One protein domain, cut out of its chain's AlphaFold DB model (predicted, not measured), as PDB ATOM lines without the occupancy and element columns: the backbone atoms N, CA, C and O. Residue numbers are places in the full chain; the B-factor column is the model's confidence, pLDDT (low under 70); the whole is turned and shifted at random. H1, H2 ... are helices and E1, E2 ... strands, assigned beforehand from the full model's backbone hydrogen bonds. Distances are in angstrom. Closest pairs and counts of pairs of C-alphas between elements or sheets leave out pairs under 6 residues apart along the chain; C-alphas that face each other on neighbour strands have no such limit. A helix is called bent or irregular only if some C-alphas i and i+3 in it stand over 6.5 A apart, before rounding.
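Overview. This is residues 41 to 234 of the 241 residues of the protein "Asparaginase" of Virgibacillus halodenitrificans (UniProt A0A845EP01). A small antiparallel sheet, in the order E1, E3, E2, makes a wall on one side of a body of crossed helices, with H7 over E3 and H1 running from the sheet into the core beside H6. H9 crosses H1 at a steep tilt, H3 meets H1 with its last residues near Thr 77, and H5 lies at one end of the long axis, with the link between H8 and H9 at the other. The printed part has 194 residues with nine named helices and three named strands, in the order E1, H1 to H7, E2, E3, H8, H9, and its class is mostly helix. It is compact, with a radius of gyration of the C-alphas of 16.2 A and spans of 50 by 36 by 32 A.

Arrangement. In the sheet, E3, residues 191 to 196, is the inner strand between the edge strands E1, residues 42 to 44, and E2, residues 182 to 185. E2 and E3 are a hairpin, with N 192 and O 184 2.8 A apart, within hydrogen-bond range; for E1 and E3, N 43 and O 195 are 2.9 A apart. H7, residues 161 to 174, runs along the strands over E3, at a height over the sheet of 10.0 A. H1, residues 46 to 58, and H8, residues 197 to 208, only graze the sheet. H6, residues 135 to 148, is the hub and touches H1 at a shallow tilt of 31 degrees, the same way, the closest C-alphas being those of Ala 57 and Tyr 144, 4.9 A apart. H3, residues 70 to 77, is about perpendicular to H6 at 83 degrees, with C-alphas Phe 76 and Lys 137 3.9 A apart, the closest of the two. H9, residues 216 to 231, touches H1 at a steep tilt of 59 degrees, closest at C-alphas Phe 58 and Ala 221, 4.9 A. H4, residues 84 to 97, touches H6, closest at C-alphas Leu 97 and Gly 143, 6.4 A. H2, residues 62 to 65, only just touches H6, with 3 pairs of C-alphas within 8 A, the closest being Val 62 and Gly 143, 6.6 A. H5, residues 114 to 122, touches no helix. Each O i to N i+4 pair is within hydrogen-bond range in H4, H5, H6, H7 and H9, against 7 of 8 in H8, 2 of 4 in H3 and 3 of 9 in H1, which has 8 of 10 O i to N i+3 pairs within range; H2 is too short for such a pair.

Along the chain. E1 begins at C-alpha 42 (29.945, -15.352, 29.995), and H9 ends at C-alpha 231 (54.670, -22.688, 12.337). From first to last C-alpha, H9 is 22.3 A, H1 20.6 A, H4 19.9 A, H7 19.8 A, H6 19.7 A, and E3 and H8 17.1 A each. H1 is irregular, with C-alphas 48 and 51 7.2 A apart.

Size, cuts and confidence. The two C-alphas farthest apart, Trp 122 and Glu 214, are 51.8 A apart. The printed part has no cut, and the links H4 to H5, H5 to H6 and H6 to H7 are long. The mean pLDDT of the printed part is 97.7, and no printed residue is under 70.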
ATOM      1  N   ASP A  41      31.824 -13.963  34.203       96.81
ATOM      2  CA  ASP A  41      30.948 -13.461  33.149       96.81
ATOM      3  C   ASP A  41      31.126 -14.288  31.868       96.81
ATOM      4  O   ASP A  41      32.239 -14.623  31.444       96.81
ATOM      5  N   TYR A  42      29.992 -14.596  31.238       97.44
ATOM      6  CA  TYR A  42      29.945 -15.352  29.995       97.44
ATOM      7  C   TYR A  42      30.367 -14.473  28.821       97.44
ATOM      8  O   TYR A  42      29.743 -13.452  28.530       97.44
ATOM      9  N   VAL A  43      31.401 -14.907  28.104       97.06
ATOM     10  CA  VAL A  43      31.934 -14.214  26.930       97.06
ATOM     11  C   VAL A  43      32.031 -15.151  25.737       97.06
ATOM     12  O   VAL A  43      32.478 -16.291  25.853       97.06
ATOM     13  N   PHE A  44      31.626 -14.664  24.563       98.12
ATOM     14  CA  PHE A  44      31.799 -15.406  23.318       98.12
ATOM     15  C   PHE A  44      33.271 -15.436  22.909       98.12
ATOM     16  O   PHE A  44      33.913 -14.390  22.853       98.12
ATOM     17  N   TYR A  45      33.772 -16.605  22.500       97.62
ATOM     18  CA  TYR A  45      35.113 -16.719  21.907       97.62
ATOM     19  C   TYR A  45      35.274 -15.868  20.639       97.62
ATOM     20  O   TYR A  45      36.372 -15.408  20.320       97.62
ATOM     21  N   ARG A  46      34.190 -15.689  19.866       95.50
ATOM     22  CA  ARG A  46      34.242 -15.110  18.512       95.50
ATOM     23  C   ARG A  46      35.295 -15.864  17.678       95.50
ATOM     24  O   ARG A  46      35.396 -17.086  17.757       95.50
ATOM     25  N   SER A  47      36.122 -15.155  16.910       95.12
ATOM     26  CA  SER A  47      37.181 -15.785  16.109       95.12
ATOM     27  C   SER A  47      38.281 -16.470  16.928       95.12
ATOM     28  O   SER A  47      39.005 -17.277  16.358       95.12
ATOM     29  N   ALA A  48      38.383 -16.248  18.242       96.75
ATOM     30  CA  ALA A  48      39.296 -17.035  19.070       96.75
ATOM     31  C   ALA A  48      38.860 -18.511  19.178       96.75
ATOM     32  O   ALA A  48      39.644 -19.350  19.590       96.75
ATOM     33  N   MET A  49      37.636 -18.872  18.768       97.88
ATOM     34  CA  MET A  49      37.161 -20.259  18.841       97.88
ATOM     35  C   MET A  49      37.763 -21.170  17.769       97.88
ATOM     36  O   MET A  49      37.668 -22.390  17.884       97.88
ATOM     37  N   LYS A  50      38.348 -20.603  16.705       98.44
ATOM     38  CA  LYS A  50      38.768 -21.362  15.520       98.44
ATOM     39  C   LYS A  50      39.727 -22.528  15.821       98.44
ATOM     40  O   LYS A  50      39.501 -23.593  15.254       98.44
ATOM     41  N   PRO A  51      40.718 -22.410  16.729       98.38
ATOM     42  CA  PRO A  51      41.557 -23.544  17.112       98.38
ATOM     43  C   PRO A  51      40.759 -24.698  17.728       98.38
ATOM     44  O   PRO A  51      40.989 -25.847  17.367       98.38
ATOM     45  N   LEU A  52      39.767 -24.413  18.585       98.69
ATOM     46  CA  LEU A  52      38.877 -25.446  19.135       98.69
ATOM     47  C   LEU A  52      38.009 -26.073  18.041       98.69
ATOM     48  O   LEU A  52      37.833 -27.286  17.993       98.69
ATOM     49  N   GLN A  53      37.500 -25.240  17.133       98.69
ATOM     50  CA  GLN A  53      36.707 -25.682  15.990       98.69
ATOM     51  C   GLN A  53      37.511 -26.564  15.021       98.69
ATOM     52  O   GLN A  53      36.928 -27.417  14.361       98.69
ATOM     53  N   ALA A  54      38.831 -26.397  14.938       98.69
ATOM     54  CA  ALA A  54      39.691 -27.190  14.065       98.69
ATOM     55  C   ALA A  54      39.982 -28.601  14.608       98.69
ATOM     56  O   ALA A  54      40.270 -29.493  13.809       98.69
ATOM     57  N   ILE A  55      39.872 -28.826  15.927       98.81
ATOM     58  CA  ILE A  55      40.220 -30.101  16.588       98.81
ATOM     59  C   ILE A  55      39.646 -31.331  15.863       98.81
ATOM     60  O   ILE A  55      40.444 -32.228  15.583       98.81
ATOM     61  N   PRO A  56      38.348 -31.396  15.484       98.62
ATOM     62  CA  PRO A  56      37.800 -32.548  14.774       98.62
ATOM     63  C   PRO A  56      38.640 -32.968  13.559       98.62
ATOM     64  O   PRO A  56      38.994 -34.141  13.439       98.62
ATOM     65  N   ALA A  57      39.055 -32.025  12.705       98.62
ATOM     66  CA  ALA A  57      39.860 -32.327  11.520       98.62
ATOM     67  C   ALA A  57      41.207 -32.977  11.889       98.62
ATOM     68  O   ALA A  57      41.601 -33.968  11.276       98.62
ATOM     69  N   PHE A  58      41.867 -32.497  12.947       98.62
ATOM     70  CA  PHE A  58      43.159 -33.013  13.424       98.62
ATOM     71  C   PHE A  58      43.073 -34.358  14.162       98.62
ATOM     72  O   PHE A  58      44.104 -34.972  14.437       98.62
ATOM     73  N   THR A  59      41.864 -34.843  14.463       98.19
ATOM     74  CA  THR A  59      41.657 -36.207  14.986       98.19
ATOM     75  C   THR A  59      41.564 -37.270  13.890       98.19
ATOM     76  O   THR A  59      41.520 -38.462  14.202       98.19
ATOM     77  N   THR A  60      41.523 -36.844  12.625       97.69
ATOM     78  CA  THR A  60      41.473 -37.701  11.432       97.69
ATOM     79  C   THR A  60      42.826 -37.729  10.720       97.69
ATOM     80  O   THR A  60      43.766 -37.053  11.132       97.69
ATOM     81  N   ASP A  61      42.917 -38.489   9.632       96.94
ATOM     82  CA  ASP A  61      44.059 -38.516   8.717       96.94
ATOM     83  C   ASP A  61      43.884 -37.560   7.521       96.94
ATOM     84  O   ASP A  61      44.578 -37.702   6.519       96.94
ATOM     85  N   VAL A  62      42.967 -36.578   7.588       98.00
ATOM     86  CA  VAL A  62      42.671 -35.651   6.473       98.00
ATOM     87  C   VAL A  62      43.927 -34.941   5.946       98.00
ATOM     88  O   VAL A  62      44.072 -34.736   4.742       98.00
ATOM     89  N   ILE A  63      44.872 -34.602   6.823       97.81
ATOM     90  CA  ILE A  63      46.109 -33.913   6.440       97.81
ATOM     91  C   ILE A  63      46.983 -34.850   5.601       97.81
ATOM     92  O   ILE A  63      47.394 -34.502   4.494       97.81
ATOM     93  N   GLU A  64      47.220 -36.066   6.087       98.06
ATOM     94  CA  GLU A  64      48.051 -37.070   5.433       98.06
ATOM     95  C   GLU A  64      47.396 -37.609   4.149       98.06
ATOM     96  O   GLU A  64      48.041 -37.686   3.099       98.06
ATOM     97  N   LYS A  65      46.100 -37.931   4.208       98.31
ATOM     98  CA  LYS A  65      45.313 -38.518   3.117       98.31
ATOM     99  C   LYS A  65      45.257 -37.615   1.889       98.31
ATOM    100  O   LYS A  65      45.463 -38.092   0.772       98.31
ATOM    101  N   TYR A  66      45.024 -36.316   2.087       98.31
ATOM    102  CA  TYR A  66      44.967 -35.336   0.995       98.31
ATOM    103  C   TYR A  66      46.299 -34.614   0.757       98.31
ATOM    104  O   TYR A  66      46.369 -33.725  -0.093       98.31
ATOM    105  N   LYS A  67      47.375 -35.018   1.451       98.31
ATOM    106  CA  LYS A  67      48.719 -34.424   1.335       98.31
ATOM    107  C   LYS A  67      48.682 -32.904   1.518       98.31
ATOM    108  O   LYS A  67      49.260 -32.142   0.727       98.31
ATOM    109  N   LEU A  68      47.942 -32.474   2.535       98.69
ATOM    110  CA  LEU A  68      47.898 -31.079   2.935       98.69
ATOM    111  C   LEU A  68      49.256 -30.710   3.532       98.69
ATOM    112  O   LEU A  68      49.856 -31.463   4.298       98.69
ATOM    113  N   THR A  69      49.758 -29.553   3.138       98.56
ATOM    114  CA  THR A  69      50.917 -28.925   3.767       98.56
ATOM    115  C   THR A  69      50.536 -28.427   5.161       98.56
ATOM    116  O   THR A  69      49.357 -28.259   5.478       98.56
ATOM    117  N   THR A  70      51.532 -28.160   6.006       97.88
ATOM    118  CA  THR A  70      51.283 -27.536   7.313       97.88
ATOM    119  C   THR A  70      50.715 -26.120   7.172       97.88
ATOM    120  O   THR A  70      49.912 -25.719   8.010       97.88
ATOM    121  N   GLU A  71      51.048 -25.419   6.083       97.94
ATOM    122  CA  GLU A  71      50.483 -24.119   5.699       97.94
ATOM    123  C   GLU A  71      48.970 -24.233   5.427       97.94
ATOM    124  O   GLU A  71      48.152 -23.551   6.042       97.94
ATOM    125  N   GLU A  72      48.562 -25.182   4.580       98.69
ATOM    126  CA  GLU A  72      47.145 -25.432   4.287       98.69
ATOM    127  C   GLU A  72      46.372 -25.927   5.520       98.69
ATOM    128  O   GLU A  72      45.207 -25.581   5.696       98.69
ATOM    129  N   ALA A  73      47.000 -26.713   6.398       98.62
ATOM    130  CA  ALA A  73      46.381 -27.143   7.651       98.62
ATOM    131  C   ALA A  73      46.194 -25.977   8.643       98.62
ATOM    132  O   ALA A  73      45.199 -25.945   9.370       98.62
ATOM    133  N   ALA A  74      47.097 -24.988   8.654       98.50
ATOM    134  CA  ALA A  74      46.970 -23.798   9.497       98.50
ATOM    135  C   ALA A  74      45.718 -22.968   9.148       98.50
ATOM    136  O   ALA A  74      45.093 -22.395  10.048       98.50
ATOM    137  N   LEU A  75      45.268 -22.990   7.883       98.69
ATOM    138  CA  LEU A  75      44.022 -22.339   7.448       98.69
ATOM    139  C   LEU A  75      42.788 -22.805   8.232       98.69
ATOM    140  O   LEU A  75      41.839 -22.034   8.378       98.69
ATOM    141  N   PHE A  76      42.784 -24.022   8.790       98.75
ATOM    142  CA  PHE A  76      41.666 -24.510   9.607       98.75
ATOM    143  C   PHE A  76      41.443 -23.662  10.871       98.75
ATOM    144  O   PHE A  76      40.334 -23.603  11.399       98.75
ATOM    145  N   THR A  77      42.482 -22.963  11.328       98.44
ATOM    146  CA  THR A  77      42.466 -22.090  12.511       98.44
ATOM    147  C   THR A  77      42.394 -20.603  12.156       98.44
ATOM    148  O   THR A  77      42.214 -19.755  13.034       98.44
ATOM    149  N   ALA A  78      42.521 -20.274  10.871       97.19
ATOM    150  CA  ALA A  78      42.839 -18.933  10.423       97.19
ATOM    151  C   ALA A  78      41.656 -17.963  10.463       97.19
ATOM    152  O   ALA A  78      40.502 -18.289  10.177       97.19
ATOM    153  N   SER A  79      41.987 -16.718  10.784       95.94
ATOM    154  CA  SER A  79      41.218 -15.515  10.490       95.94
ATOM    155  C   SER A  79      41.882 -14.765   9.333       95.94
ATOM    156  O   SER A  79      42.234 -13.593   9.485       95.94
ATOM    157  N   GLN A  80      42.093 -15.455   8.208       94.50
ATOM    158  CA  GLN A  80      42.932 -14.970   7.114       94.50
ATOM    159  C   GLN A  80      42.486 -13.601   6.590       94.50
ATOM    160  O   GLN A  80      41.287 -13.319   6.478       94.50
ATOM    161  N   ARG A  81      43.457 -12.752   6.242       95.31
ATOM    162  CA  ARG A  81      43.197 -11.376   5.782       95.31
ATOM    163  C   ARG A  81      43.093 -11.211   4.270       95.31
ATOM    164  O   ARG A  81      42.668 -10.156   3.799       95.31
ATOM    165  N   GLY A  82      43.382 -12.271   3.518       94.75
ATOM    166  CA  GLY A  82      43.185 -12.315   2.070       94.75
ATOM    167  C   GLY A  82      44.386 -11.851   1.247       94.75
ATOM    168  O   GLY A  82      44.213 -11.564   0.066       94.75
ATOM    169  N   GLU A  83      45.584 -11.816   1.838       95.75
ATOM    170  CA  GLU A  83      46.848 -11.734   1.090       95.75
ATOM    171  C   GLU A  83      46.948 -12.800  -0.008       95.75
ATOM    172  O   GLU A  83      46.305 -13.849   0.077       95.75
ATOM    173  N   THR A  84      47.781 -12.563  -1.023       94.44
ATOM    174  CA  THR A  84      47.943 -13.482  -2.163       94.44
ATOM    175  C   THR A  84      48.292 -14.903  -1.716       94.44
ATOM    176  O   THR A  84      47.656 -15.848  -2.173       94.44
ATOM    177  N   TYR A  85      49.194 -15.058  -0.741       95.69
ATOM    178  CA  TYR A  85      49.564 -16.373  -0.205       95.69
ATOM    179  C   TYR A  85      48.383 -17.081   0.491       95.69
ATOM    180  O   TYR A  85      48.236 -18.294   0.377       95.69
ATOM    181  N   HIS A  86      47.459 -16.344   1.128       97.50
ATOM    182  CA  HIS A  86      46.227 -16.943   1.656       97.50
ATOM    183  C   HIS A  86      45.327 -17.447   0.534       97.50
ATOM    184  O   HIS A  86      44.730 -18.514   0.657       97.50
ATOM    185  N   GLN A  87      45.179 -16.658  -0.534       96.94
ATOM    186  CA  GLN A  87      44.326 -17.015  -1.667       96.94
ATOM    187  C   GLN A  87      44.856 -18.275  -2.358       96.94
ATOM    188  O   GLN A  87      44.090 -19.209  -2.586       96.94
ATOM    189  N   GLU A  88      46.165 -18.337  -2.607       97.81
ATOM    190  CA  GLU A  88      46.840 -19.495  -3.202       97.81
ATOM    191  C   GLU A  88      46.700 -20.751  -2.329       97.81
ATOM    192  O   GLU A  88      46.298 -21.810  -2.824       97.81
ATOM    193  N   ALA A  89      46.944 -20.628  -1.020       98.44
ATOM    194  CA  ALA A  89      46.796 -21.732  -0.076       98.44
ATOM    195  C   ALA A  89      45.339 -22.225   0.014       98.44
ATOM    196  O   ALA A  89      45.092 -23.430   0.017       98.44
ATOM    197  N   LEU A  90      44.355 -21.317   0.023       98.50
ATOM    198  CA  LEU A  90      42.928 -21.661   0.028       98.50
ATOM    199  C   LEU A  90      42.500 -22.390  -1.251       98.50
ATOM    200  O   LEU A  90      41.755 -23.370  -1.178       98.50
ATOM    201  N   GLU A  91      42.957 -21.932  -2.417       98.50
ATOM    202  CA  GLU A  91      42.663 -22.583  -3.697       98.50
ATOM    203  C   GLU A  91      43.307 -23.970  -3.785       98.50
ATOM    204  O   GLU A  91      42.648 -24.930  -4.201       98.50
ATOM    205  N   SER A  92      44.560 -24.102  -3.340       98.75
ATOM    206  CA  SER A  92      45.253 -25.389  -3.264       98.75
ATOM    207  C   SER A  92      44.557 -26.352  -2.298       98.75
ATOM    208  O   SER A  92      44.252 -27.486  -2.678       98.75
ATOM    209  N   LEU A  93      44.213 -25.893  -1.091       98.75
ATOM    210  CA  LEU A  93      43.494 -26.670  -0.081       98.75
ATOM    211  C   LEU A  93      42.143 -27.169  -0.608       98.75
ATOM    212  O   LEU A  93      41.858 -28.365  -0.541       98.75
ATOM    213  N   MET A  94      41.323 -26.273  -1.166       98.56
ATOM    214  CA  MET A  94      40.011 -26.622  -1.720       98.56
ATOM    215  C   MET A  94      40.133 -27.664  -2.841       98.56
ATOM    216  O   MET A  94      39.366 -28.627  -2.879       98.56
ATOM    217  N   LYS A  95      41.139 -27.517  -3.713       98.69
ATOM    218  CA  LYS A  95      41.429 -28.476  -4.786       98.69
ATOM    219  C   LYS A  95      41.873 -29.836  -4.246       98.69
ATOM    220  O   LYS A  95      41.408 -30.855  -4.744       98.69
ATOM    221  N   LYS A  96      42.765 -29.875  -3.251       98.75
ATOM    222  CA  LYS A  96      43.251 -31.131  -2.648       98.75
ATOM    223  C   LYS A  96      42.148 -31.883  -1.918       98.75
ATOM    224  O   LYS A  96      42.091 -33.103  -2.017       98.75
ATOM    225  N   LEU A  97      41.266 -31.159  -1.232       98.44
ATOM    226  CA  LEU A  97      40.091 -31.736  -0.584       98.44
ATOM    227  C   LEU A  97      38.995 -32.138  -1.579       98.44
ATOM    228  O   LEU A  97      38.066 -32.840  -1.180       98.44
ATOM    229  N   ASP A  98      39.107 -31.738  -2.852       98.06
ATOM    230  CA  ASP A  98      38.104 -31.963  -3.896       98.06
ATOM    231  C   ASP A  98      36.717 -31.491  -3.424       98.06
ATOM    232  O   ASP A  98      35.775 -32.271  -3.255       98.06
ATOM    233  N   LEU A  99      36.653 -30.198  -3.086       98.00
ATOM    234  CA  LEU A  99      35.462 -29.500  -2.605       98.00
ATOM    235  C   LEU A  99      35.097 -28.358  -3.555       98.00
ATOM    236  O   LEU A  99      35.966 -27.687  -4.110       98.00
ATOM    237  N   ALA A 100      33.799 -28.113  -3.704       97.38
ATOM    238  CA  ALA A 100      33.284 -26.976  -4.453       97.38
ATOM    239  C   ALA A 100      33.075 -25.757  -3.536       97.38
ATOM    240  O   ALA A 100      32.732 -25.891  -2.360       97.38
ATOM    241  N   GLU A 101      33.280 -24.552  -4.076       97.81
ATOM    242  CA  GLU A 101      33.177 -23.295  -3.317       97.81
ATOM    243  C   GLU A 101      31.746 -23.016  -2.810       97.81
ATOM    244  O   GLU A 101      31.564 -22.349  -1.791       97.81
ATOM    245  N   ASP A 102      30.722 -23.531  -3.492       97.12
ATOM    246  CA  ASP A 102      29.308 -23.368  -3.134       97.12
ATOM    247  C   ASP A 102      28.889 -24.149  -1.878       97.12
ATOM    248  O   ASP A 102      27.874 -23.808  -1.272       97.12
ATOM    249  N   LEU A 103      29.706 -25.108  -1.428       98.00
ATOM    250  CA  LEU A 103      29.551 -25.774  -0.129       98.00
ATOM    251  C   LEU A 103      29.887 -24.852   1.055       98.00
ATOM    252  O   LEU A 103      29.562 -25.154   2.204       98.00
ATOM    253  N   LEU A 104      30.571 -23.727   0.831       98.31
ATOM    254  CA  LEU A 104      30.877 -22.785   1.904       98.31
ATOM    255  C   LEU A 104      29.612 -22.003   2.277       98.31
ATOM    256  O   LEU A 104      29.077 -21.257   1.469       98.31
ATOM    257  N   VAL A 105      29.159 -22.083   3.526       97.50
ATOM    258  CA  VAL A 105      27.991 -21.312   4.003       97.50
ATOM    259  C   VAL A 105      28.323 -19.829   4.213       97.50
ATOM    260  O   VAL A 105      27.442 -18.977   4.127       97.50
ATOM    261  N   CYS A 106      29.613 -19.503   4.386       95.62
ATOM    262  CA  CYS A 106      30.128 -18.136   4.497       95.62
ATOM    263  C   CYS A 106      29.689 -17.257   3.320       95.62
ATOM    264  O   CYS A 106      29.818 -17.661   2.163       95.62
ATOM    265  N   ASN A 107      29.265 -16.022   3.597       95.44
ATOM    266  CA  ASN A 107      28.886 -15.073   2.552       95.44
ATOM    267  C   ASN A 107      30.066 -14.736   1.616       95.44
ATOM    268  O   ASN A 107      31.202 -14.609   2.084       95.44
ATOM    269  N   PRO A 108      29.822 -14.511   0.311       97.50
ATOM    270  CA  PRO A 108      30.850 -13.999  -0.585       97.50
ATOM    271  C   PRO A 108      31.408 -12.658  -0.102       97.50
ATOM    272  O   PRO A 108      30.657 -11.740   0.244       97.50
ATOM    273  N   SER A 109      32.729 -12.512  -0.133       97.38
ATOM    274  CA  SER A 109      33.419 -11.302   0.312       97.38
ATOM    275  C   SER A 109      34.607 -10.951  -0.588       97.38
ATOM    276  O   SER A 109      34.914 -11.656  -1.551       97.38
ATOM    277  N   TYR A 110      35.210  -9.801  -0.304       97.88
ATOM    278  CA  TYR A 110      36.532  -9.419  -0.794       97.88
ATOM    279  C   TYR A 110      37.571  -9.720   0.297       97.88
ATOM    280  O   TYR A 110      37.161  -9.921   1.444       97.88
ATOM    281  N   PRO A 111      38.883  -9.689  -0.016       96.69
ATOM    282  CA  PRO A 111      39.928  -9.688   1.003       96.69
ATOM    283  C   PRO A 111      39.660  -8.651   2.102       96.69
ATOM    284  O   PRO A 111      39.007  -7.627   1.866       96.69
ATOM    285  N   LEU A 112      40.128  -8.941   3.315       94.31
ATOM    286  CA  LEU A 112      39.854  -8.116   4.489       94.31
ATOM    287  C   LEU A 112      40.850  -6.960   4.615       94.31
ATOM    288  O   LEU A 112      40.432  -5.858   4.969       94.31
ATOM    289  N   ASN A 113      42.123  -7.199   4.290       95.50
ATOM    290  CA  ASN A 113      43.140  -6.150   4.242       95.50
ATOM    291  C   ASN A 113      42.929  -5.221   3.041       95.50
ATOM    292  O   ASN A 113      42.454  -5.639   1.981       95.50
ATOM    293  N   GLU A 114      43.274  -3.943   3.215       95.50
ATOM    294  CA  GLU A 114      42.969  -2.896   2.235       95.50
ATOM    295  C   GLU A 114      43.704  -3.092   0.908       95.50
ATOM    296  O   GLU A 114      43.075  -3.027  -0.148       95.50
ATOM    297  N   GLU A 115      45.009  -3.368   0.946       94.75
ATOM    298  CA  GLU A 115      45.821  -3.565  -0.257       94.75
ATOM    299  C   GLU A 115      45.335  -4.739  -1.127       94.75
ATOM    300  O   GLU A 115      44.960  -4.492  -2.282       94.75
ATOM    301  N   PRO A 116      45.233  -5.991  -0.625       95.44
ATOM    302  CA  PRO A 116      44.759  -7.101  -1.446       95.44
ATOM    303  C   PRO A 116      43.320  -6.890  -1.926       95.44
ATOM    304  O   PRO A 116      42.977  -7.279  -3.043       95.44
ATOM    305  N   LYS A 117      42.470  -6.225  -1.132       96.75
ATOM    306  CA  LYS A 117      41.107  -5.872  -1.541       96.75
ATOM    307  C   LYS A 117      41.097  -4.907  -2.720       96.75
ATOM    308  O   LYS A 117      40.354  -5.136  -3.675       96.75
ATOM    309  N   ASN A 118      41.890  -3.839  -2.660       97.19
ATOM    310  CA  ASN A 118      41.958  -2.839  -3.721       97.19
ATOM    311  C   ASN A 118      42.507  -3.448  -5.014       97.19
ATOM    312  O   ASN A 118      41.888  -3.273  -6.062       97.19
ATOM    313  N   ASN A 119      43.572  -4.252  -4.926       95.62
ATOM    314  CA  ASN A 119      44.126  -4.991  -6.066       95.62
ATOM    315  C   ASN A 119      43.073  -5.901  -6.715       95.62
ATOM    316  O   ASN A 119      42.839  -5.836  -7.923       95.62
ATOM    317  N   TYR A 120      42.343  -6.672  -5.907       96.94
ATOM    318  CA  TYR A 120      41.304  -7.580  -6.390       96.94
ATOM    319  C   TYR A 120      40.122  -6.842  -7.056       96.94
ATOM    320  O   TYR A 120      39.564  -7.315  -8.050       96.94
ATOM    321  N   ILE A 121      39.748  -5.663  -6.541       97.50
ATOM    322  CA  ILE A 121      38.710  -4.801  -7.130       97.50
ATOM    323  C   ILE A 121      39.197  -4.140  -8.427       97.50
ATOM    324  O   ILE A 121      38.426  -4.070  -9.387       97.50
ATOM    325  N   TRP A 122      40.449  -3.673  -8.482       97.62
ATOM    326  CA  TRP A 122      41.044  -3.088  -9.689       97.62
ATOM    327  C   TRP A 122      41.134  -4.086 -10.841       97.62
ATOM    328  O   TRP A 122      40.971  -3.705 -11.995       97.62
ATOM    329  N   GLU A 123      41.298  -5.369 -10.534       97.19
ATOM    330  CA  GLU A 123      41.230  -6.456 -11.513       97.19
ATOM    331  C   GLU A 123      39.791  -6.843 -11.909       97.19
ATOM    332  O   GLU A 123      39.585  -7.808 -12.644       97.19
ATOM    333  N   HIS A 124      38.778  -6.106 -11.436       97.38
ATOM    334  CA  HIS A 124      37.356  -6.335 -11.709       97.38
ATOM    335  C   HIS A 124      36.851  -7.733 -11.318       97.38
ATOM    336  O   HIS A 124      35.887  -8.245 -11.897       97.38
ATOM    337  N   LYS A 125      37.469  -8.362 -10.312       96.88
ATOM    338  CA  LYS A 125      37.072  -9.694  -9.852       96.88
ATOM    339  C   LYS A 125      35.849  -9.624  -8.914       96.88
ATOM    340  O   LYS A 125      35.733  -8.700  -8.101       96.88
ATOM    341  N   PRO A 126      34.913 -10.589  -8.986       97.12
ATOM    342  CA  PRO A 126      33.731 -10.610  -8.128       97.12
ATOM    343  C   PRO A 126      34.057 -11.139  -6.728       97.12
ATOM    344  O   PRO A 126      35.011 -11.896  -6.537       97.12
ATOM    345  N   LYS A 127      33.208 -10.798  -5.751       97.94
ATOM    346  CA  LYS A 127      33.251 -11.405  -4.414       97.94
ATOM    347  C   LYS A 127      33.166 -12.927  -4.508       97.94
ATOM    348  O   LYS A 127      32.386 -13.458  -5.295       97.94
ATOM    349  N   ARG A 128      33.909 -13.608  -3.641       97.75
ATOM    350  CA  ARG A 128      33.968 -15.072  -3.557       97.75
ATOM    351  C   ARG A 128      33.737 -15.519  -2.125       97.75
ATOM    352  O   ARG A 128      34.124 -14.819  -1.189       97.75
ATOM    353  N   ARG A 129      33.103 -16.675  -1.940       98.12
ATOM    354  CA  ARG A 129      32.966 -17.286  -0.610       98.12
ATOM    355  C   ARG A 129      34.333 -17.709  -0.102       98.12
ATOM    356  O   ARG A 129      34.619 -17.521   1.073       98.12
ATOM    357  N   LEU A 130      35.218 -18.157  -0.995       97.75
ATOM    358  CA  LEU A 130      36.585 -18.544  -0.643       97.75
ATOM    359  C   LEU A 130      37.378 -17.406   0.028       97.75
ATOM    360  O   LEU A 130      38.221 -17.674   0.872       97.75
ATOM    361  N   LEU A 131      37.057 -16.143  -0.268       97.56
ATOM    362  CA  LEU A 131      37.752 -14.973   0.283       97.56
ATOM    363  C   LEU A 131      37.248 -14.529   1.662       97.56
ATOM    364  O   LEU A 131      37.827 -13.621   2.253       97.56
ATOM    365  N   HIS A 132      36.196 -15.156   2.202       97.75
ATOM    366  CA  HIS A 132      35.768 -14.877   3.571       97.75
ATOM    367  C   HIS A 132      36.867 -15.287   4.553       97.75
ATOM    368  O   HIS A 132      37.437 -16.369   4.449       97.75
ATOM    369  N   ASN A 133      37.109 -14.478   5.585       96.75
ATOM    370  CA  ASN A 133      38.130 -14.713   6.620       96.75
ATOM    371  C   ASN A 133      37.880 -15.951   7.515       96.75
ATOM    372  O   ASN A 133      38.531 -16.122   8.540       96.75
ATOM    373  N   CYS A 134      36.885 -16.774   7.185       97.88
ATOM    374  CA  CYS A 134      36.573 -18.027   7.870       97.88
ATOM    375  C   CYS A 134      36.639 -19.222   6.914       97.88
ATOM    376  O   CYS A 134      36.486 -20.351   7.366       97.88
ATOM    377  N   SER A 135      36.885 -19.014   5.618       98.38
ATOM    378  CA  SER A 135      36.795 -20.080   4.616       98.38
ATOM    379  C   SER A 135      37.773 -21.219   4.860       98.38
ATOM    380  O   SER A 135      37.368 -22.367   4.736       98.38
ATOM    381  N   GLY A 136      38.998 -20.941   5.320       98.44
ATOM    382  CA  GLY A 136      39.946 -21.972   5.749       98.44
ATOM    383  C   GLY A 136      39.374 -22.913   6.816       98.44
ATOM    384  O   GLY A 136      39.346 -24.128   6.621       98.44
ATOM    385  N   LYS A 137      38.797 -22.363   7.892       98.31
ATOM    386  CA  LYS A 137      38.085 -23.148   8.913       98.31
ATOM    387  C   LYS A 137      36.951 -23.981   8.318       98.31
ATOM    388  O   LYS A 137      36.806 -25.151   8.656       98.31
ATOM    389  N   HIS A 138      36.143 -23.396   7.435       98.75
ATOM    390  CA  HIS A 138      35.034 -24.116   6.807       98.75
ATOM    391  C   HIS A 138      35.522 -25.235   5.873       98.75
ATOM    392  O   HIS A 138      34.903 -26.289   5.823       98.75
ATOM    393  N   LEU A 139      36.654 -25.068   5.188       98.81
ATOM    394  CA  LEU A 139      37.285 -26.158   4.441       98.81
ATOM    395  C   LEU A 139      37.760 -27.276   5.380       98.81
ATOM    396  O   LEU A 139      37.582 -28.446   5.055       98.81
ATOM    397  N   GLY A 140      38.263 -26.940   6.573       98.69
ATOM    398  CA  GLY A 140      38.562 -27.919   7.626       98.69
ATOM    399  C   GLY A 140      37.326 -28.687   8.099       98.69
ATOM    400  O   GLY A 140      37.362 -29.913   8.208       98.69
ATOM    401  N   PHE A 141      36.201 -27.992   8.295       98.81
ATOM    402  CA  PHE A 141      34.904 -28.611   8.594       98.81
ATOM    403  C   PHE A 141      34.466 -29.579   7.503       98.81
ATOM    404  O   PHE A 141      34.112 -30.717   7.795       98.81
ATOM    405  N   LEU A 142      34.510 -29.146   6.245       98.81
ATOM    406  CA  LEU A 142      34.101 -29.961   5.106       98.81
ATOM    407  C   LEU A 142      35.041 -31.159   4.903       98.81
ATOM    408  O   LEU A 142      34.567 -32.255   4.618       98.81
ATOM    409  N   GLY A 143      36.349 -30.986   5.116       98.69
ATOM    410  CA  GLY A 143      37.318 -32.081   5.126       98.69
ATOM    411  C   GLY A 143      36.982 -33.126   6.191       98.69
ATOM    412  O   GLY A 143      36.897 -34.312   5.885       98.69
ATOM    413  N   TYR A 144      36.686 -32.688   7.417       98.75
ATOM    414  CA  TYR A 144      36.242 -33.573   8.496       98.75
ATOM    415  C   TYR A 144      34.923 -34.296   8.172       98.75
ATOM    416  O   TYR A 144      34.824 -35.514   8.316       98.75
ATOM    417  N   ILE A 145      33.917 -33.558   7.691       98.69
ATOM    418  CA  ILE A 145      32.609 -34.093   7.281       98.69
ATOM    419  C   ILE A 145      32.779 -35.179   6.218       98.69
ATOM    420  O   ILE A 145      32.162 -36.240   6.325       98.69
ATOM    421  N   LYS A 146      33.656 -34.943   5.233       98.12
ATOM    422  CA  LYS A 146      33.989 -35.902   4.174       98.12
ATOM    423  C   LYS A 146      34.599 -37.182   4.747       98.12
ATOM    424  O   LYS A 146      34.178 -38.267   4.359       98.12
ATOM    425  N   GLU A 147      35.525 -37.073   5.700       97.94
ATOM    426  CA  GLU A 147      36.151 -38.238   6.347       97.94
ATOM    427  C   GLU A 147      35.187 -39.043   7.221       97.94
ATOM    428  O   GLU A 147      35.282 -40.269   7.289       97.94
ATOM    429  N   LYS A 148      34.222 -38.382   7.863       98.12
ATOM    430  CA  LYS A 148      33.198 -39.058   8.672       98.12
ATOM    431  C   LYS A 148      32.000 -39.563   7.871       98.12
ATOM    432  O   LYS A 148      31.188 -40.306   8.418       98.12
ATOM    433  N   GLY A 149      31.884 -39.184   6.599       97.69
ATOM    434  CA  GLY A 149      30.722 -39.503   5.772       97.69
ATOM    435  C   GLY A 149      29.439 -38.811   6.248       97.69
ATOM    436  O   GLY A 149      28.349 -39.353   6.073       97.69
ATOM    437  N   TYR A 150      29.562 -37.641   6.882       98.44
ATOM    438  CA  TYR A 150      28.416 -36.823   7.278       98.44
ATOM    439  C   TYR A 150      27.847 -36.039   6.087       98.44
ATOM    440  O   TYR A 150      28.464 -35.932   5.027       98.44
ATOM    441  N   SER A 151      26.643 -35.493   6.261       97.69
ATOM    442  CA  SER A 151      26.022 -34.616   5.266       97.69
ATOM    443  C   SER A 151      26.825 -33.323   5.114       97.69
ATOM    444  O   SER A 151      27.226 -32.717   6.099       97.69
ATOM    445  N   PHE A 152      27.013 -32.850   3.882       97.88
ATOM    446  CA  PHE A 152      27.502 -31.485   3.648       97.88
ATOM    447  C   PHE A 152      26.409 -30.426   3.822       97.88
ATOM    448  O   PHE A 152      26.711 -29.244   3.886       97.88
ATOM    449  N   THR A 153      25.135 -30.814   3.836       97.31
ATOM    450  CA  THR A 153      24.013 -29.882   4.012       97.31
ATOM    451  C   THR A 153      23.718 -29.693   5.492       97.31
ATOM    452  O   THR A 153      23.572 -30.688   6.204       97.31
ATOM    453  N   GLY A 154      23.576 -28.434   5.918       97.50
ATOM    454  CA  GLY A 154      23.193 -28.077   7.280       97.50
ATOM    455  C   GLY A 154      24.338 -28.160   8.288       97.50
ATOM    456  O   GLY A 154      24.070 -28.233   9.480       97.50
ATOM    457  N   TYR A 155      25.608 -28.170   7.861       98.31
ATOM    458  CA  TYR A 155      26.729 -28.201   8.814       98.31
ATOM    459  C   TYR A 155      26.860 -26.927   9.650       98.31
ATOM    460  O   TYR A 155      27.612 -26.902  10.622       98.31
ATOM    461  N   GLU A 156      26.167 -25.869   9.253       98.06
ATOM    462  CA  GLU A 156      25.981 -24.625   9.981       98.06
ATOM    463  C   GLU A 156      24.981 -24.721  11.136       98.06
ATOM    464  O   GLU A 156      24.993 -23.863  12.017       98.06
ATOM    465  N   GLU A 157      24.162 -25.771  11.173       98.25
ATOM    466  CA  GLU A 157      23.156 -25.974  12.209       98.25
ATOM    467  C   GLU A 157      23.757 -26.664  13.436       98.25
ATOM    468  O   GLU A 157      24.612 -27.549  13.340       98.25
ATOM    469  N   LEU A 158      23.304 -26.258  14.624       97.50
ATOM    470  CA  LEU A 158      23.847 -26.760  15.889       97.50
ATOM    471  C   LEU A 158      23.653 -28.273  16.055       97.50
ATOM    472  O   LEU A 158      24.476 -28.921  16.698       97.50
ATOM    473  N   ASP A 159      22.578 -28.842  15.518       97.94
ATOM    474  CA  ASP A 159      22.260 -30.270  15.604       97.94
ATOM    475  C   ASP A 159      23.114 -31.142  14.671       97.94
ATOM    476  O   ASP A 159      23.162 -32.363  14.847       97.94
ATOM    477  N   HIS A 160      23.845 -30.536  13.733       98.75
ATOM    478  CA  HIS A 160      24.745 -31.265  12.860       98.75
ATOM    479  C   HIS A 160      25.851 -31.975  13.667       98.75
ATOM    480  O   HIS A 160      26.451 -31.354  14.554       98.75
ATOM    481  N   PRO A 161      26.209 -33.238  13.344       98.69
ATOM    482  CA  PRO A 161      27.216 -34.001  14.088       98.69
ATOM    483  C   PRO A 161      28.533 -33.247  14.322       98.69
ATOM    484  O   PRO A 161      29.001 -33.177  15.453       98.69
ATOM    485  N   LEU A 162      29.065 -32.576  13.291       98.75
ATOM    486  CA  LEU A 162      30.245 -31.707  13.421       98.75
ATOM    487  C   LEU A 162      30.100 -30.671  14.552       98.75
ATOM    488  O   LEU A 162      31.020 -30.509  15.349       98.75
ATOM    489  N   GLN A 163      28.978 -29.948  14.616       98.69
ATOM    490  CA  GLN A 163      28.798 -28.880  15.603       98.69
ATOM    491  C   GLN A 163      28.618 -29.446  17.013       98.69
ATOM    492  O   GLN A 163      29.128 -28.877  17.977       98.69
ATOM    493  N   GLN A 164      27.972 -30.609  17.137       98.62
ATOM    494  CA  GLN A 164      27.868 -31.326  18.408       98.62
ATOM    495  C   GLN A 164      29.227 -31.800  18.934       98.62
ATOM    496  O   GLN A 164      29.461 -31.746  20.143       98.62
ATOM    497  N   GLU A 165      30.123 -32.228  18.045       98.44
ATOM    498  CA  GLU A 165      31.493 -32.609  18.398       98.44
ATOM    499  C   GLU A 165      32.357 -31.401  18.763       98.44
ATOM    500  O   GLU A 165      33.059 -31.434  19.770       98.44
ATOM    501  N   ILE A 166      32.256 -30.293  18.019       98.75
ATOM    502  CA  ILE A 166      32.909 -29.027  18.387       98.75
ATOM    503  C   ILE A 166      32.468 -28.588  19.787       98.75
ATOM    504  O   ILE A 166      33.311 -28.264  20.623       98.75
ATOM    505  N   LEU A 167      31.165 -28.618  20.068       98.69
ATOM    506  CA  LEU A 167      30.624 -28.277  21.380       98.69
ATOM    507  C   LEU A 167      31.153 -29.217  22.479       98.69
ATOM    508  O   LEU A 167      31.433 -28.765  23.589       98.69
ATOM    509  N   GLN A 168      31.355 -30.503  22.171       98.50
ATOM    510  CA  GLN A 168      31.976 -31.456  23.094       98.50
ATOM    511  C   GLN A 168      33.437 -31.093  23.401       98.50
ATOM    512  O   GLN A 168      33.823 -31.097  24.569       98.50
ATOM    513  N   TYR A 169      34.233 -30.726  22.391       98.56
ATOM    514  CA  TYR A 169      35.611 -30.269  22.606       98.56
ATOM    515  C   TYR A 169      35.664 -28.965  23.402       98.56
ATOM    516  O   TYR A 169      36.502 -28.819  24.287       98.56
ATOM    517  N   VAL A 170      34.752 -28.024  23.144       98.69
ATOM    518  CA  VAL A 170      34.660 -26.784  23.927       98.69
ATOM    519  C   VAL A 170      34.357 -27.102  25.391       98.69
ATOM    520  O   VAL A 170      35.031 -26.560  26.266       98.69
ATOM    521  N   ALA A 171      33.414 -28.004  25.669       98.62
ATOM    522  CA  ALA A 171      33.100 -28.438  27.029       98.62
ATOM    523  C   ALA A 171      34.307 -29.095  27.724       98.62
ATOM    524  O   ALA A 171      34.690 -28.683  28.819       98.62
ATOM    525  N   GLU A 172      34.963 -30.052  27.061       98.19
ATOM    526  CA  GLU A 172      36.132 -30.773  27.587       98.19
ATOM    527  C   GLU A 172      37.318 -29.837  27.871       98.19
ATOM    528  O   GLU A 172      37.914 -29.858  28.956       98.19
ATOM    529  N   LEU A 173      37.684 -28.990  26.906       98.50
ATOM    530  CA  LEU A 173      38.859 -28.133  27.033       98.50
ATOM    531  C   LEU A 173      38.606 -26.983  28.008       98.50
ATOM    532  O   LEU A 173      39.486 -26.658  28.802       98.50
ATOM    533  N   SER A 174      37.413 -26.398  28.007       98.31
ATOM    534  CA  SER A 174      37.094 -25.314  28.938       98.31
ATOM    535  C   SER A 174      36.698 -25.782  30.338       98.31
ATOM    536  O   SER A 174      36.607 -24.953  31.235       98.31
ATOM    537  N   GLU A 175      36.462 -27.083  30.539       97.88
ATOM    538  CA  GLU A 175      35.902 -27.638  31.787       97.88
ATOM    539  C   GLU A 175      34.560 -26.984  32.153       97.88
ATOM    540  O   GLU A 175      34.250 -26.767  33.322       97.88
ATOM    541  N   THR A 176      33.770 -26.645  31.131       98.50
ATOM    542  CA  THR A 176      32.414 -26.101  31.277       98.50
ATOM    543  C   THR A 176      31.416 -27.188  30.883       98.50
ATOM    544  O   THR A 176      31.532 -27.707  29.768       98.50
ATOM    545  N   PRO A 177      30.441 -27.553  31.736       98.06
ATOM    546  CA  PRO A 177      29.399 -28.508  31.368       98.06
ATOM    547  C   PRO A 177      28.677 -28.084  30.089       98.06
ATOM    548  O   PRO A 177      28.388 -26.904  29.890       98.06
ATOM    549  N   LYS A 178      28.367 -29.045  29.214       97.44
ATOM    550  CA  LYS A 178      27.784 -28.772  27.892       97.44
ATOM    551  C   LYS A 178      26.462 -28.005  27.988       97.44
ATOM    552  O   LYS A 178      26.183 -27.158  27.146       97.44
ATOM    553  N   GLU A 179      25.678 -28.282  29.024       97.31
ATOM    554  CA  GLU A 179      24.371 -27.686  29.310       97.31
ATOM    555  C   GLU A 179      24.467 -26.227  29.775       97.31
ATOM    556  O   GLU A 179      23.487 -25.488  29.683       97.31
ATOM    557  N   GLU A 180      25.634 -25.807  30.265       98.06
ATOM    558  CA  GLU A 180      25.891 -24.435  30.707       98.06
ATOM    559  C   GLU A 180      26.423 -23.552  29.568       98.06
ATOM    560  O   GLU A 180      26.338 -22.329  29.645       98.06
ATOM    561  N   ILE A 181      26.921 -24.144  28.476       98.56
ATOM    562  CA  ILE A 181      27.481 -23.401  27.343       98.56
ATOM    563  C   ILE A 181      26.377 -22.662  26.579       98.56
ATOM    564  O   ILE A 181      25.494 -23.259  25.958       98.56
ATOM    565  N   GLN A 182      26.484 -21.335  26.531       98.38
ATOM    566  CA  GLN A 182      25.595 -20.506  25.722       98.38
ATOM    567  C   GLN A 182      26.046 -20.525  24.263       98.38
ATOM    568  O   GLN A 182      27.238 -20.498  23.970       98.38
ATOM    569  N   THR A 183      25.094 -20.546  23.333       98.19
ATOM    570  CA  THR A 183      25.384 -20.645  21.899       98.19
ATOM    571  C   THR A 183      24.624 -19.583  21.114       98.19
ATOM    572  O   THR A 183      23.459 -19.306  21.391       98.19
ATOM    573  N   ALA A 184      25.290 -18.998  20.121       97.69
ATOM    574  CA  ALA A 184      24.712 -18.091  19.137       97.69
ATOM    575  C   ALA A 184      25.283 -18.396  17.744       97.69
ATOM    576  O   ALA A 184      26.226 -19.174  17.619       97.69
ATOM    577  N   ILE A 185      24.739 -17.771  16.702       96.88
ATOM    578  CA  ILE A 185      25.276 -17.868  15.339       96.88
ATOM    579  C   ILE A 185      26.283 -16.737  15.103       96.88
ATOM    580  O   ILE A 185      25.994 -15.572  15.382       96.88
ATOM    581  N   ASP A 186      27.476 -17.072  14.606       95.38
ATOM    582  CA  ASP A 186      28.507 -16.088  14.265       95.38
ATOM    583  C   ASP A 186      28.328 -15.524  12.844       95.38
ATOM    584  O   ASP A 186      27.593 -16.063  12.022       95.38
ATOM    585  N   GLY A 187      29.061 -14.462  12.503       92.69
ATOM    586  CA  GLY A 187      28.989 -13.796  11.199       92.69
ATOM    587  C   GLY A 187      29.359 -14.678   9.998       92.69
ATOM    588  O   GLY A 187      28.983 -14.354   8.877       92.69
ATOM    589  N   CYS A 188      30.054 -15.802  10.218       95.75
ATOM    590  CA  CYS A 188      30.327 -16.806   9.181       95.75
ATOM    591  C   CYS A 188      29.209 -17.850   8.998       95.75
ATOM    592  O   CYS A 188      29.331 -18.704   8.125       95.75
ATOM    593  N   GLY A 189      28.150 -17.802   9.814       96.25
ATOM    594  CA  GLY A 189      26.959 -18.649   9.696       96.25
ATOM    595  C   GLY A 189      26.931 -19.887  10.594       96.25
ATOM    596  O   GLY A 189      25.883 -20.497  10.704       96.25
ATOM    597  N   VAL A 190      28.031 -20.241  11.266       97.81
ATOM    598  CA  VAL A 190      28.112 -21.419  12.161       97.81
ATOM    599  C   VAL A 190      27.967 -21.026  13.641       97.81
ATOM    600  O   VAL A 190      28.167 -19.850  13.974       97.81
ATOM    601  N   PRO A 191      27.699 -21.982  14.549       98.12
ATOM    602  CA  PRO A 191      27.615 -21.721  15.978       98.12
ATOM    603  C   PRO A 191      28.923 -21.170  16.570       98.12
ATOM    604  O   PRO A 191      30.035 -21.534  16.171       98.12
ATOM    605  N   VAL A 192      28.771 -20.290  17.559       98.12
ATOM    606  CA  VAL A 192      29.818 -19.781  18.447       98.12
ATOM    607  C   VAL A 192      29.346 -19.844  19.891       98.12
ATOM    608  O   VAL A 192      28.172 -19.613  20.185       98.12
ATOM    609  N   HIS A 193      30.272 -20.156  20.789       98.62
ATOM    610  CA  HIS A 193      29.964 -20.459  22.177       98.62
ATOM    611  C   HIS A 193      30.439 -19.356  23.119       98.62
ATOM    612  O   HIS A 193      31.482 -18.734  22.883       98.62
ATOM    613  N   ALA A 194      29.665 -19.123  24.175       98.56
ATOM    614  CA  ALA A 194      30.038 -18.303  25.311       98.56
ATOM    615  C   ALA A 194      30.103 -19.144  26.583       98.56
ATOM    616  O   ALA A 194      29.239 -19.981  26.845       98.56
ATOM    617  N   ILE A 195      31.152 -18.884  27.355       98.62
ATOM    618  CA  ILE A 195      31.481 -19.535  28.621       98.62
ATOM    619  C   ILE A 195      32.126 -18.500  29.554       98.62
ATOM    620  O   ILE A 195      32.515 -17.429  29.069       98.62
ATOM    621  N   PRO A 196      32.303 -18.798  30.852       98.44
ATOM    622  CA  PRO A 196      33.086 -17.948  31.744       98.44
ATOM    623  C   PRO A 196      34.483 -17.632  31.185       98.44
ATOM    624  O   PRO A 196      35.175 -18.527  30.685       98.44
ATOM    625  N   LEU A 197      34.945 -16.379  31.301       98.25
ATOM    626  CA  LEU A 197      36.270 -15.972  30.801       98.25
ATOM    627  C   LEU A 197      37.409 -16.816  31.403       98.25
ATOM    628  O   LEU A 197      38.369 -17.155  30.708       98.25
ATOM    629  N   LYS A 198      37.306 -17.196  32.679       98.50
ATOM    630  CA  LYS A 198      38.273 -18.100  33.321       98.50
ATOM    631  C   LYS A 198      38.392 -19.444  32.591       98.50
ATOM    632  O   LYS A 198      39.499 -19.924  32.351       98.50
ATOM    633  N   ASN A 199      37.263 -20.033  32.214       98.62
ATOM    634  CA  ASN A 199      37.192 -21.309  31.504       98.62
ATOM    635  C   ASN A 199      37.688 -21.173  30.055       98.62
ATOM    636  O   ASN A 199      38.326 -22.081  29.521       98.62
ATOM    637  N   MET A 200      37.484 -20.006  29.437       98.62
ATOM    638  CA  MET A 200      38.105 -19.669  28.154       98.62
ATOM    639  C   MET A 200      39.632 -19.666  28.261       98.62
ATOM    640  O   MET A 200      40.288 -20.347  27.472       98.62
ATOM    641  N   ALA A 201      40.202 -18.992  29.262       98.25
ATOM    642  CA  ALA A 201      41.646 -19.006  29.502       98.25
ATOM    643  C   ALA A 201      42.179 -20.432  29.748       98.25
ATOM    644  O   ALA A 201      43.236 -20.797  29.234       98.25
ATOM    645  N   LEU A 202      41.422 -21.267  30.469       98.38
ATOM    646  CA  LEU A 202      41.767 -22.669  30.714       98.38
ATOM    647  C   LEU A 202      41.810 -23.509  29.428       98.38
ATOM    648  O   LEU A 202      42.708 -24.335  29.265       98.38
ATOM    649  N   SER A 203      40.887 -23.271  28.492       98.31
ATOM    650  CA  SER A 203      40.907 -23.956  27.195       98.31
ATOM    651  C   SER A 203      42.187 -23.656  26.405       98.31
ATOM    652  O   SER A 203      42.795 -24.569  25.852       98.31
ATOM    653  N   PHE A 204      42.659 -22.405  26.427       98.00
ATOM    654  CA  PHE A 204      43.906 -22.003  25.773       98.00
ATOM    655  C   PHE A 204      45.146 -22.494  26.516       98.00
ATOM    656  O   PHE A 204      46.127 -22.868  25.874       98.00
ATOM    657  N   LEU A 205      45.098 -22.591  27.848       98.19
ATOM    658  CA  LEU A 205      46.167 -23.228  28.615       98.19
ATOM    659  C   LEU A 205      46.399 -24.679  28.158       98.19
ATOM    660  O   LEU A 205      47.543 -25.116  28.106       98.19
ATOM    661  N   LYS A 206      45.353 -25.410  27.754       98.12
ATOM    662  CA  LYS A 206      45.484 -26.776  27.214       98.12
ATOM    663  C   LYS A 206      46.108 -26.843  25.815       98.12
ATOM    664  O   LYS A 206      46.682 -27.872  25.483       98.12
ATOM    665  N   PHE A 207      46.072 -25.769  25.023       97.19
ATOM    666  CA  PHE A 207      46.888 -25.685  23.801       97.19
ATOM    667  C   PHE A 207      48.380 -25.518  24.122       97.19
ATOM    668  O   PHE A 207      49.220 -26.018  23.383       97.19
ATOM    669  N   VAL A 208      48.710 -24.850  25.233       95.69
ATOM    670  CA  VAL A 208      50.097 -24.669  25.699       95.69
ATOM    671  C   VAL A 208      50.621 -25.910  26.428       95.69
ATOM    672  O   VAL A 208      51.785 -26.270  26.274       95.69
ATOM    673  N   LYS A 209      49.764 -26.571  27.214       96.94
ATOM    674  CA  LYS A 209      50.055 -27.806  27.953       96.94
ATOM    675  C   LYS A 209      49.038 -28.904  27.610       96.94
ATOM    676  O   LYS A 209      48.128 -29.160  28.411       96.94
ATOM    677  N   PRO A 210      49.162 -29.571  26.446       97.12
ATOM    678  CA  PRO A 210      48.256 -30.651  26.052       97.12
ATOM    679  C   PRO A 210      48.232 -31.830  27.034       97.12
ATOM    680  O   PRO A 210      47.277 -32.598  27.047       97.12
ATOM    681  N   GLU A 211      49.239 -31.962  27.904       96.50
ATOM    682  CA  GLU A 211      49.312 -32.981  28.963       96.50
ATOM    683  C   GLU A 211      48.197 -32.832  30.010       96.50
ATOM    684  O   GLU A 211      47.934 -33.762  30.769       96.50
ATOM    685  N   LEU A 212      47.537 -31.670  30.057       96.94
ATOM    686  CA  LEU A 212      46.370 -31.415  30.903       96.94
ATOM    687  C   LEU A 212      45.065 -31.996  30.329       96.94
ATOM    688  O   LEU A 212      44.021 -31.870  30.971       96.94
ATOM    689  N   ILE A 213      45.097 -32.579  29.127       98.06
ATOM    690  CA  ILE A 213      43.951 -33.222  28.479       98.06
ATOM    691  C   ILE A 213      44.018 -34.731  28.738       98.06
ATOM    692  O   ILE A 213      44.984 -35.396  28.367       98.06
ATOM    693  N   GLU A 214      42.976 -35.289  29.356       96.19
ATOM    694  CA  GLU A 214      42.927 -36.716  29.705       96.19
ATOM    695  C   GLU A 214      42.818 -37.619  28.467       96.19
ATOM    696  O   GLU A 214      43.462 -38.671  28.385       96.19
ATOM    697  N   ASN A 215      42.017 -37.210  27.479       97.50
ATOM    698  CA  ASN A 215      41.879 -37.947  26.234       97.50
ATOM    699  C   ASN A 215      43.136 -37.771  25.373       97.50
ATOM    700  O   ASN A 215      43.374 -36.716  24.790       97.50
ATOM    701  N   LYS A 216      43.919 -38.845  25.234       97.69
ATOM    702  CA  LYS A 216      45.183 -38.829  24.480       97.69
ATOM    703  C   LYS A 216      45.027 -38.460  23.004       97.69
ATOM    704  O   LYS A 216      45.924 -37.832  22.453       97.69
ATOM    705  N   GLN A 217      43.924 -38.847  22.360       97.31
ATOM    706  CA  GLN A 217      43.674 -38.489  20.961       97.31
ATOM    707  C   GLN A 217      43.361 -36.994  20.838       97.31
ATOM    708  O   GLN A 217      43.902 -36.335  19.954       97.31
ATOM    709  N   THR A 218      42.551 -36.451  21.752       98.38
ATOM    710  CA  THR A 218      42.287 -35.007  21.832       98.38
ATOM    711  C   THR A 218      43.571 -34.232  22.127       98.38
ATOM    712  O   THR A 218      43.854 -33.251  21.447       98.38
ATOM    713  N   ALA A 219      44.387 -34.690  23.083       98.62
ATOM    714  CA  ALA A 219      45.666 -34.069  23.431       98.62
ATOM    715  C   ALA A 219      46.614 -33.981  22.224       98.62
ATOM    716  O   ALA A 219      47.221 -32.940  21.978       98.62
ATOM    717  N   GLU A 220      46.709 -35.058  21.441       98.50
ATOM    718  CA  GLU A 220      47.526 -35.091  20.228       98.50
ATOM    719  C   GLU A 220      46.980 -34.156  19.141       98.50
ATOM    720  O   GLU A 220      47.744 -33.408  18.535       98.50
ATOM    721  N   ALA A 221      45.661 -34.138  18.917       98.56
ATOM    722  CA  ALA A 221      45.041 -33.221  17.963       98.56
ATOM    723  C   ALA A 221      45.267 -31.751  18.358       98.56
ATOM    724  O   ALA A 221      45.657 -30.944  17.519       98.56
ATOM    725  N   VAL A 222      45.095 -31.414  19.639       98.75
ATOM    726  CA  VAL A 222      45.348 -30.071  20.187       98.75
ATOM    727  C   VAL A 222      46.812 -29.667  20.024       98.75
ATOM    728  O   VAL A 222      47.077 -28.540  19.603       98.75
ATOM    729  N   ARG A 223      47.757 -30.584  20.280       98.62
ATOM    730  CA  ARG A 223      49.184 -30.342  20.026       98.62
ATOM    731  C   ARG A 223      49.426 -30.009  18.555       98.62
ATOM    732  O   ARG A 223      49.987 -28.960  18.268       98.62
ATOM    733  N   LYS A 224      48.926 -30.835  17.628       98.50
ATOM    734  CA  LYS A 224      49.082 -30.603  16.183       98.50
ATOM    735  C   LYS A 224      48.472 -29.274  15.727       98.50
ATOM    736  O   LYS A 224      49.076 -28.590  14.905       98.50
ATOM    737  N   VAL A 225      47.306 -28.893  16.260       98.69
ATOM    738  CA  VAL A 225      46.694 -27.577  16.000       98.69
ATOM    739  C   VAL A 225      47.634 -26.455  16.453       98.69
ATOM    740  O   VAL A 225      47.897 -25.529  15.688       98.69
ATOM    741  N   GLY A 226      48.174 -26.548  17.673       98.12
ATOM    742  CA  GLY A 226      49.152 -25.590  18.186       98.12
ATOM    743  C   GLY A 226      50.420 -25.522  17.331       98.12
ATOM    744  O   GLY A 226      50.888 -24.428  17.019       98.12
ATOM    745  N   ASP A 227      50.948 -26.667  16.900       98.06
ATOM    746  CA  ASP A 227      52.160 -26.747  16.081       98.06
ATOM    747  C   ASP A 227      51.981 -26.036  14.733       98.06
ATOM    748  O   ASP A 227      52.828 -25.226  14.354       98.06
ATOM    749  N   VAL A 228      50.865 -26.264  14.024       97.81
ATOM    750  CA  VAL A 228      50.626 -25.585  12.736       97.81
ATOM    751  C   VAL A 228      50.393 -24.085  12.902       97.81
ATOM    752  O   VAL A 228      50.864 -23.309  12.075       97.81
ATOM    753  N   MET A 229      49.723 -23.661  13.981       97.25
ATOM    754  CA  MET A 229      49.499 -22.241  14.267       97.25
ATOM    755  C   MET A 229      50.812 -21.503  14.537       97.25
ATOM    756  O   MET A 229      50.994 -20.387  14.058       97.25
ATOM    757  N   ASN A 230      51.721 -22.116  15.299       96.56
ATOM    758  CA  ASN A 230      53.025 -21.526  15.607       96.56
ATOM    759  C   ASN A 230      53.989 -21.575  14.416       96.56
ATOM    760  O   ASN A 230      54.857 -20.713  14.307       96.56
ATOM    761  N   ALA A 231      53.852 -22.572  13.538       97.50
ATOM    762  CA  ALA A 231      54.670 -22.688  12.337       97.50
ATOM    763  C   ALA A 231      54.283 -21.679  11.242       97.50
ATOM    764  O   ALA A 231      55.167 -21.272  10.497       97.50
ATOM    765  N   HIS A 232      53.001 -21.286  11.166       97.31
ATOM    766  CA  HIS A 232      52.452 -20.433  10.096       97.31
ATOM    767  C   HIS A 232      51.578 -19.278  10.628       97.31
ATOM    768  O   HIS A 232      50.399 -19.167  10.266       97.31
ATOM    769  N   PRO A 233      52.091 -18.410  11.525       95.50
ATOM    770  CA  PRO A 233      51.318 -17.297  12.085       95.50
ATOM    771  C   PRO A 233      50.793 -16.328  11.010       95.50
ATOM    772  O   PRO A 233      49.723 -15.734  11.169       95.50
ATOM    773  N   GLU A 234      51.509 -16.195   9.896       95.56
ATOM    774  CA  GLU A 234      51.132 -15.381   8.744       95.56
ATOM    775  C   GLU A 234      49.894 -15.893   8.018       95.56
ATOM    776  O   GLU A 234      49.132 -15.068   7.519       95.56
TER     777      GLU A 234